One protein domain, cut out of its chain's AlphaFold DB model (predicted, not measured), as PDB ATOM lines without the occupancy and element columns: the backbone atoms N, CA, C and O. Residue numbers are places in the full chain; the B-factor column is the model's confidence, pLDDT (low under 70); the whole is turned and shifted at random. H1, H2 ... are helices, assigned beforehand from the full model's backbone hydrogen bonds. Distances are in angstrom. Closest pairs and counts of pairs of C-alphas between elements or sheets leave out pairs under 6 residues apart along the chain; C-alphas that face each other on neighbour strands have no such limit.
ATOM      1  N   PRO A 180     -60.274 -23.357 183.876       91.50
ATOM      2  CA  PRO A 180     -61.624 -23.277 183.321       91.50
ATOM      3  C   PRO A 180     -62.152 -24.615 182.793       91.50
ATOM      4  O   PRO A 180     -63.260 -25.003 183.162       91.50
ATOM      5  N   ALA A 181     -61.366 -25.345 181.995       92.62
ATOM      6  CA  ALA A 181     -61.791 -26.629 181.444       92.62
ATOM      7  C   ALA A 181     -61.989 -27.691 182.535       92.62
ATOM      8  O   ALA A 181     -62.983 -28.413 182.503       92.62
ATOM      9  N   ARG A 182     -61.112 -27.753 183.548       91.81
ATOM     10  CA  ARG A 182     -61.305 -28.647 184.705       91.81
ATOM     11  C   ARG A 182     -62.600 -28.341 185.444       91.81
ATOM     12  O   ARG A 182     -63.350 -29.260 185.756       91.81
ATOM     13  N   ALA A 183     -62.879 -27.062 185.696       93.12
ATOM     14  CA  ALA A 183     -64.096 -26.655 186.387       93.12
ATOM     15  C   ALA A 183     -65.365 -26.991 185.592       93.12
ATOM     16  O   ALA A 183     -66.369 -27.386 186.183       93.12
ATOM     17  N   PHE A 184     -65.306 -26.854 184.264       94.44
ATOM     18  CA  PHE A 184     -66.379 -27.250 183.358       94.44
ATOM     19  C   PHE A 184     -66.602 -28.765 183.384       94.44
ATOM     20  O   PHE A 184     -67.683 -29.206 183.752       94.44
ATOM     21  N   LEU A 185     -65.563 -29.556 183.097       93.69
ATOM     22  CA  LEU A 185     -65.646 -31.018 183.042       93.69
ATOM     23  C   LEU A 185     -66.126 -31.633 184.357       93.69
ATOM     24  O   LEU A 185     -66.866 -32.609 184.346       93.69
ATOM     25  N   LYS A 186     -65.699 -31.075 185.492       93.81
ATOM     26  CA  LYS A 186     -66.038 -31.574 186.830       93.81
ATOM     27  C   LYS A 186     -67.325 -30.974 187.401       93.81
ATOM     28  O   LYS A 186     -67.687 -31.338 188.516       93.81
ATOM     29  N   CYS A 187     -67.977 -30.058 186.681       95.31
ATOM     30  CA  CYS A 187     -69.155 -29.319 187.143       95.31
ATOM     31  C   CYS A 187     -68.950 -28.696 188.540       95.31
ATOM     32  O   CYS A 187     -69.754 -28.875 189.450       95.31
ATOM     33  N   ILE A 188     -67.845 -27.968 188.736       95.00
ATOM     34  CA  ILE A 188     -67.473 -27.353 190.027       95.00
ATOM     35  C   ILE A 188     -67.314 -25.834 189.908       95.00
ATOM     36  O   ILE A 188     -67.195 -25.281 188.807       95.00
ATOM     37  N   LYS A 189     -67.289 -25.131 191.047       92.81
ATOM     38  CA  LYS A 189     -67.000 -23.691 191.083       92.81
ATOM     39  C   LYS A 189     -65.631 -23.408 190.448       92.81
ATOM     40  O   LYS A 189     -64.627 -24.045 190.757       92.81
ATOM     41  N   SER A 190     -65.595 -22.418 189.556       88.94
ATOM     42  CA  SER A 190     -64.369 -22.009 188.855       88.94
ATOM     43  C   SER A 190     -63.308 -21.495 189.830       88.94
ATOM     44  O   SER A 190     -63.648 -20.933 190.865       88.94
ATOM     45  N   HIS A 191     -62.030 -21.617 189.460       78.50
ATOM     46  CA  HIS A 191     -60.824 -21.287 190.240       78.50
ATOM     47  C   HIS A 191     -60.768 -19.901 190.920       78.50
ATOM     48  O   HIS A 191     -59.915 -19.678 191.775       78.50
ATOM     49  N   GLY A 192     -61.624 -18.953 190.525       79.12
ATOM     50  CA  GLY A 192     -61.753 -17.638 191.165       79.12
ATOM     51  C   GLY A 192     -62.858 -17.543 192.225       79.12
ATOM     52  O   GLY A 192     -62.996 -16.499 192.856       79.12
ATOM     53  N   GLY A 193     -63.663 -18.593 192.397       84.75
ATOM     54  CA  GLY A 193     -64.798 -18.633 193.317       84.75
ATOM     55  C   GLY A 193     -64.399 -18.907 194.767       84.75
ATOM     56  O   GLY A 193     -63.291 -19.366 195.043       84.75
ATOM     57  N   TYR A 194     -65.328 -18.652 195.690       88.62
ATOM     58  CA  TYR A 194     -65.136 -18.835 197.133       88.62
ATOM     59  C   TYR A 194     -64.734 -20.279 197.487       88.62
ATOM     60  O   TYR A 194     -63.653 -20.489 198.020       88.62
ATOM     61  N   SER A 195     -65.514 -21.284 197.086       90.56
ATOM     62  CA  SER A 195     -65.222 -22.710 197.342       90.56
ATOM     63  C   SER A 195     -64.632 -23.401 196.106       90.56
ATOM     64  O   SER A 195     -65.155 -24.394 195.610       90.56
ATOM     65  N   SER A 196     -63.570 -22.828 195.536       88.88
ATOM     66  CA  SER A 196     -63.047 -23.224 194.214       88.88
ATOM     67  C   SER A 196     -61.854 -24.175 194.227       88.88
ATOM     68  O   SER A 196     -61.481 -24.710 193.182       88.88
ATOM     69  N   CYS A 197     -61.214 -24.378 195.378       87.88
ATOM     70  CA  CYS A 197     -60.073 -25.279 195.459       87.88
ATOM     71  C   CYS A 197     -60.496 -26.680 195.032       87.88
ATOM     72  O   CYS A 197     -61.501 -27.161 195.518       87.88
ATOM     73  N   GLU A 198     -59.728 -27.360 194.189       88.19
ATOM     74  CA  GLU A 198     -60.082 -28.714 193.734       88.19
ATOM     75  C   GLU A 198     -59.539 -29.817 194.651       88.19
ATOM     76  O   GLU A 198     -59.929 -30.974 194.530       88.19
ATOM     77  N   LYS A 199     -58.611 -29.469 195.551       86.62
ATOM     78  CA  LYS A 199     -57.832 -30.432 196.343       86.62
ATOM     79  C   LYS A 199     -58.136 -30.396 197.843       86.62
ATOM     80  O   LYS A 199     -57.844 -31.368 198.526       86.62
ATOM     81  N   CYS A 200     -58.709 -29.312 198.371       88.69
ATOM     82  CA  CYS A 200     -59.081 -29.215 199.788       88.69
ATOM     83  C   CYS A 200     -60.309 -28.334 200.029       88.69
ATOM     84  O   CYS A 200     -60.580 -27.416 199.254       88.69
ATOM     85  N   THR A 201     -61.003 -28.578 201.134       90.38
ATOM     86  CA  THR A 201     -62.265 -27.929 201.525       90.38
ATOM     87  C   THR A 201     -62.091 -26.518 202.094       90.38
ATOM     88  O   THR A 201     -63.004 -26.000 202.725       90.38
ATOM     89  N   ASP A 202     -60.932 -25.873 201.891       86.44
ATOM     90  CA  ASP A 202     -60.711 -24.523 202.414       86.44
ATOM     91  C   ASP A 202     -61.702 -23.539 201.776       86.44
ATOM     92  O   ASP A 202     -61.647 -23.342 200.552       86.44
ATOM     93  N   PRO A 203     -62.589 -22.907 202.566       84.31
ATOM     94  CA  PRO A 203     -63.377 -21.808 202.060       84.31
ATOM     95  C   PRO A 203     -62.442 -20.649 201.732       84.31
ATOM     96  O   PRO A 203     -61.584 -20.239 202.518       84.31
ATOM     97  N   GLY A 204     -62.611 -20.099 200.541       82.38
ATOM     98  CA  GLY A 204     -61.865 -18.931 200.134       82.38
ATOM     99  C   GLY A 204     -62.191 -17.715 200.986       82.38
ATOM    100  O   GLY A 204     -63.176 -17.654 201.707       82.38
ATOM    101  N   LYS A 205     -61.354 -16.692 200.898       83.62
ATOM    102  CA  LYS A 205     -61.578 -15.409 201.553       83.62
ATOM    103  C   LYS A 205     -61.387 -14.282 200.563       83.62
ATOM    104  O   LYS A 205     -60.393 -14.241 199.837       83.62
ATOM    105  N   TYR A 206     -62.330 -13.351 200.554       82.81
ATOM    106  CA  TYR A 206     -62.244 -12.180 199.695       82.81
ATOM    107  C   TYR A 206     -61.190 -11.199 200.210       82.81
ATOM    108  O   TYR A 206     -61.173 -10.832 201.386       82.81
ATOM    109  N   LEU A 207     -60.308 -10.756 199.315       74.19
ATOM    110  CA  LEU A 207     -59.298  -9.741 199.589       74.19
ATOM    111  C   LEU A 207     -59.420  -8.589 198.597       74.19
ATOM    112  O   LEU A 207     -58.776  -8.571 197.545       74.19
ATOM    113  N   GLY A 208     -60.241  -7.611 198.971       71.38
ATOM    114  CA  GLY A 208     -60.646  -6.534 198.075       71.38
ATOM    115  C   GLY A 208     -61.601  -7.027 196.978       71.38
ATOM    116  O   GLY A 208     -62.123  -8.141 197.062       71.38
ATOM    117  N   PRO A 209     -61.850  -6.208 195.944       71.31
ATOM    118  CA  PRO A 209     -62.797  -6.553 194.891       71.31
ATOM    119  C   PRO A 209     -62.269  -7.703 194.022       71.31
ATOM    120  O   PRO A 209     -61.171  -7.630 193.465       71.31
ATOM    121  N   GLY A 210     -63.065  -8.770 193.908       69.19
ATOM    122  CA  GLY A 210     -62.878  -9.842 192.923       69.19
ATOM    123  C   GLY A 210     -61.685 -10.780 193.142       69.19
ATOM    124  O   GLY A 210     -61.287 -11.467 192.206       69.19
ATOM    125  N   ARG A 211     -61.074 -10.820 194.336       74.75
ATOM    126  CA  ARG A 211     -59.964 -11.748 194.627       74.75
ATOM    127  C   ARG A 211     -60.307 -12.676 195.771       74.75
ATOM    128  O   ARG A 211     -60.483 -12.212 196.892       74.75
ATOM    129  N   VAL A 212     -60.298 -13.972 195.490       80.00
ATOM    130  CA  VAL A 212     -60.392 -15.030 196.494       80.00
ATOM    131  C   VAL A 212     -58.999 -15.582 196.788       80.00
ATOM    132  O   VAL A 212     -58.164 -15.716 195.889       80.00
ATOM    133  N   ILE A 213     -58.732 -15.860 198.060       74.94
ATOM    134  CA  ILE A 213     -57.496 -16.478 198.549       74.94
ATOM    135  C   ILE A 213     -57.833 -17.670 199.455       74.94
ATOM    136  O   ILE A 213     -58.866 -17.643 200.114       74.94
ATOM    137  N   LEU A 214     -56.959 -18.671 199.534       74.81
ATOM    138  CA  LEU A 214     -57.084 -19.772 200.499       74.81
ATOM    139  C   LEU A 214     -56.056 -19.554 201.618       74.81
ATOM    140  O   LEU A 214     -54.859 -19.453 201.333       74.81
ATOM    141  N   GLU A 215     -56.513 -19.395 202.863       71.81
ATOM    142  CA  GLU A 215     -55.640 -19.118 204.018       71.81
ATOM    143  C   GLU A 215     -55.394 -20.363 204.881       71.81
ATOM    144  O   GLU A 215     -54.360 -20.440 205.549       71.81
ATOM    145  N   ASN A 216     -56.325 -21.320 204.902       73.19
ATOM    146  CA  ASN A 216     -56.227 -22.470 205.785       73.19
ATOM    147  C   ASN A 216     -55.237 -23.474 205.200       73.19
ATOM    148  O   ASN A 216     -55.390 -23.968 204.086       73.19
ATOM    149  N   VAL A 217     -54.214 -23.803 205.977       68.69
ATOM    150  CA  VAL A 217     -53.173 -24.771 205.601       68.69
ATOM    151  C   VAL A 217     -53.503 -26.191 206.054       68.69
ATOM    152  O   VAL A 217     -52.937 -27.138 205.521       68.69
ATOM    153  N   ASN A 218     -54.458 -26.329 206.976       73.62
ATOM    154  CA  ASN A 218     -54.881 -27.591 207.581       73.62
ATOM    155  C   ASN A 218     -56.296 -27.996 207.139       73.62
ATOM    156  O   ASN A 218     -56.913 -28.838 207.781       73.62
ATOM    157  N   ALA A 219     -56.840 -27.378 206.080       81.81
ATOM    158  CA  ALA A 219     -58.155 -27.773 205.566       81.81
ATOM    159  C   ALA A 219     -58.138 -29.229 205.090       81.81
ATOM    160  O   ALA A 219     -57.121 -29.692 204.566       81.81
ATOM    161  N   GLU A 220     -59.265 -29.911 205.231       88.44
ATOM    162  CA  GLU A 220     -59.418 -31.307 204.836       88.44
ATOM    163  C   GLU A 220     -59.172 -31.482 203.332       88.44
ATOM    164  O   GLU A 220     -59.555 -30.637 202.516       88.44
ATOM    165  N   LEU A 221     -58.477 -32.557 202.957       88.50
ATOM    166  CA  LEU A 221     -58.226 -32.875 201.555       88.50
ATOM    167  C   LEU A 221     -59.458 -33.532 200.944       88.50
ATOM    168  O   LEU A 221     -60.077 -34.390 201.565       88.50
ATOM    169  N   ARG A 222     -59.779 -33.171 199.702       91.62
ATOM    170  CA  ARG A 222     -60.809 -33.899 198.962       91.62
ATOM    171  C   ARG A 222     -60.259 -35.250 198.538       91.62
ATOM    172  O   ARG A 222     -59.143 -35.346 198.032       91.62
ATOM    173  N   THR A 223     -61.072 -36.275 198.714       93.94
ATOM    174  CA  THR A 223     -60.853 -37.620 198.186       93.94
ATOM    175  C   THR A 223     -61.778 -37.866 197.001       93.94
ATOM    176  O   THR A 223     -62.809 -37.197 196.861       93.94
ATOM    177  N   ASP A 224     -61.445 -38.844 196.161       94.38
ATOM    178  CA  ASP A 224     -62.314 -39.248 195.050       94.38
ATOM    179  C   ASP A 224     -63.707 -39.672 195.544       94.38
ATOM    180  O   ASP A 224     -64.715 -39.330 194.930       94.38
ATOM    181  N   GLU A 225     -63.770 -40.328 196.705       95.12
ATOM    182  CA  GLU A 225     -65.019 -40.694 197.375       95.12
ATOM    183  C   GLU A 225     -65.816 -39.459 197.820       95.12
ATOM    184  O   GLU A 225     -67.003 -39.348 197.518       95.12
ATOM    185  N   SER A 226     -65.171 -38.491 198.486       95.12
ATOM    186  CA  SER A 226     -65.839 -37.258 198.930       95.12
ATOM    187  C   SER A 226     -66.422 -36.458 197.762       95.12
ATOM    188  O   SER A 226     -67.494 -35.870 197.897       95.12
ATOM    189  N   PHE A 227     -65.734 -36.479 196.613       94.94
ATOM    190  CA  PHE A 227     -66.170 -35.823 195.387       94.94
ATOM    191  C   PHE A 227     -67.343 -36.571 194.743       94.94
ATOM    192  O   PHE A 227     -68.322 -35.945 194.349       94.94
ATOM    193  N   ARG A 228     -67.269 -37.907 194.656       93.56
ATOM    194  CA  ARG A 228     -68.340 -38.755 194.100       93.56
ATOM    195  C   ARG A 228     -69.639 -38.635 194.897       93.56
ATOM    196  O   ARG A 228     -70.705 -38.599 194.298       93.56
ATOM    197  N   LEU A 229     -69.541 -38.535 196.222       93.75
ATOM    198  CA  LEU A 229     -70.681 -38.326 197.122       93.75
ATOM    199  C   LEU A 229     -71.159 -36.865 197.182       93.75
ATOM    200  O   LEU A 229     -72.094 -36.575 197.920       93.75
ATOM    201  N   GLN A 230     -70.495 -35.948 196.469       93.06
ATOM    202  CA  GLN A 230     -70.773 -34.509 196.483       93.06
ATOM    203  C   GLN A 230     -70.902 -33.913 197.900       93.06
ATOM    204  O   GLN A 230     -71.745 -33.055 198.151       93.06
ATOM    205  N   LYS A 231     -70.045 -34.347 198.842       94.44
ATOM    206  CA  LYS A 231     -70.125 -33.939 200.263       94.44
ATOM    207  C   LYS A 231     -70.024 -32.422 200.475       94.44
ATOM    208  O   LYS A 231     -70.538 -31.908 201.461       94.44
ATOM    209  N   ASP A 232     -69.334 -31.724 199.578       92.94
ATOM    210  CA  ASP A 232     -69.145 -30.274 199.616       92.94
ATOM    211  C   ASP A 232     -70.065 -29.596 198.591       92.94
ATOM    212  O   ASP A 232     -69.652 -29.289 197.468       92.94
ATOM    213  N   SER A 233     -71.326 -29.377 198.970       93.56
ATOM    214  CA  SER A 233     -72.342 -28.748 198.112       93.56
ATOM    215  C   SER A 233     -71.941 -27.352 197.638       93.56
ATOM    216  O   SER A 233     -72.336 -26.918 196.560       93.56
ATOM    217  N   ASP A 234     -71.101 -26.660 198.406       93.25
ATOM    218  CA  ASP A 234     -70.561 -25.366 198.037       93.25
ATOM    219  C   ASP A 234     -69.484 -25.463 196.954       93.25
ATOM    220  O   ASP A 234     -69.218 -24.475 196.279       93.25
ATOM    221  N   HIS A 235     -68.819 -26.594 196.772       94.12
ATOM    222  CA  HIS A 235     -67.826 -26.765 195.713       94.12
ATOM    223  C   HIS A 235     -68.457 -27.165 194.376       94.12
ATOM    224  O   HIS A 235     -67.996 -26.726 193.315       94.12
ATOM    225  N   HIS A 236     -69.497 -27.992 194.430       94.62
ATOM    226  CA  HIS A 236     -70.188 -28.518 193.260       94.62
ATOM    227  C   HIS A 236     -71.188 -27.506 192.684       94.62
ATOM    228  O   HIS A 236     -71.697 -26.626 193.377       94.62
ATOM    229  N   LYS A 237     -71.429 -27.595 191.376       93.25
ATOM    230  CA  LYS A 237     -72.588 -26.968 190.733       93.25
ATOM    231  C   LYS A 237     -73.784 -27.921 190.813       93.25
ATOM    232  O   LYS A 237     -73.623 -29.082 191.175       93.25
ATOM    233  N   GLU A 238     -74.961 -27.422 190.449       90.12
ATOM    234  CA  GLU A 238     -76.200 -28.213 190.398       90.12
ATOM    235  C   GLU A 238     -76.095 -29.399 189.425       90.12
ATOM    236  O   GLU A 238     -76.631 -30.474 189.682       90.12
ATOM    237  N   GLU A 239     -75.361 -29.225 188.327       92.19
ATOM    238  CA  GLU A 239     -75.105 -30.282 187.354       92.19
ATOM    239  C   GLU A 239     -74.141 -31.344 187.898       92.19
ATOM    240  O   GLU A 239     -73.079 -31.041 188.451       92.19
ATOM    241  N   ILE A 240     -74.475 -32.611 187.654       90.62
ATOM    242  CA  ILE A 240     -73.603 -33.744 187.951       90.62
ATOM    243  C   ILE A 240     -72.726 -34.020 186.732       90.62
ATOM    244  O   ILE A 240     -73.221 -34.191 185.619       90.62
ATOM    245  N   THR A 241     -71.414 -34.099 186.943       90.44
ATOM    246  CA  THR A 241     -70.485 -34.411 185.854       90.44
ATOM    247  C   THR A 241     -70.731 -35.819 185.295       90.44
ATOM    248  O   THR A 241     -70.753 -36.786 186.068       90.44
ATOM    249  N   PRO A 242     -70.833 -35.980 183.960       85.75
ATOM    250  CA  PRO A 242     -70.971 -37.294 183.332       85.75
ATOM    251  C   PRO A 242     -69.744 -38.182 183.587       85.75
ATOM    252  O   PRO A 242     -69.838 -39.404 183.536       85.75
ATOM    253  N   LEU A 243     -68.603 -37.591 183.959       87.19
ATOM    254  CA  LEU A 243     -67.382 -38.329 184.275       87.19
ATOM    255  C   LEU A 243     -67.514 -39.220 185.520       87.19
ATOM    256  O   LEU A 243     -66.666 -40.086 185.714       87.19
ATOM    257  N   LEU A 244     -68.552 -39.057 186.350       86.44
ATOM    258  CA  LEU A 244     -68.823 -39.994 187.449       86.44
ATOM    259  C   LEU A 244     -69.249 -41.384 186.966       86.44
ATOM    260  O   LEU A 244     -69.076 -42.347 187.717       86.44
ATOM    261  N   GLN A 245     -69.778 -41.493 185.742       79.69
ATOM    262  CA  GLN A 245     -70.090 -42.780 185.110       79.69
ATOM    263  C   GLN A 245     -68.813 -43.567 184.802       79.69
ATOM    264  O   GLN A 245     -68.823 -44.794 184.783       79.69
ATOM    265  N   LEU A 246     -67.691 -42.864 184.628       77.44
ATOM    266  CA  LEU A 246     -66.389 -43.492 184.510       77.44
ATOM    267  C   LEU A 246     -65.909 -43.923 185.902       77.44
ATOM    268  O   LEU A 246     -66.022 -43.195 186.896       77.44
TER     269      LEU A 246
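AT A GLANCE: This is residues 180 to 246 of the 406 residues of an uncharacterized protein of Photinus pyralis (UniProt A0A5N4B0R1). Little regular structure is present: a winding chain of loops with three very short helices, drawn out at one end into a narrow loop round Gly 208, while H2 and H3 lie toward the other end. Residues 205 to 206 pair antiparallel with 212 to 213 at the base of that loop. The printed part has 67 residues, with H1, H2 and H3 in that order and no named strand; the class is all helix, with 15 residues in named elements. It is compact, radius of gyration of the C-alphas 12.1 A, yet elongated, spanning 39 by 24 by 16 A.

HOW THE PARTS SIT: H1, residues 180 to 185, and H2, residues 224 to 228, are apart. H3, residues 242 to 245, is close to but not clearly touching H1; their closest C-alphas, of Leu 185 and Leu 243, are 7.6 A apart. H3 is likewise close to but not clearly touching H2, the closest C-alphas being those of Arg 228 and Leu 244, 6.8 A. Every O i to N i+4 pair is within hydrogen-bond range in H1 and H2; H3 is too short for one.

IN THESE COORDINATES: H1 begins at C-alpha 180 (-61.624, -23.277, 183.321) and is 8.7 A long, H2 6.1 A and H3 5.8 A, ending at C-alpha 245 (-70.090, -42.780, 185.110).

THE WHOLE: The C-alphas farthest apart, of Gly 208 and Leu 246, are 39.8 A apart. Both links are long, and the printed part has no cut. Residues 210 and 217 are under pLDDT 70.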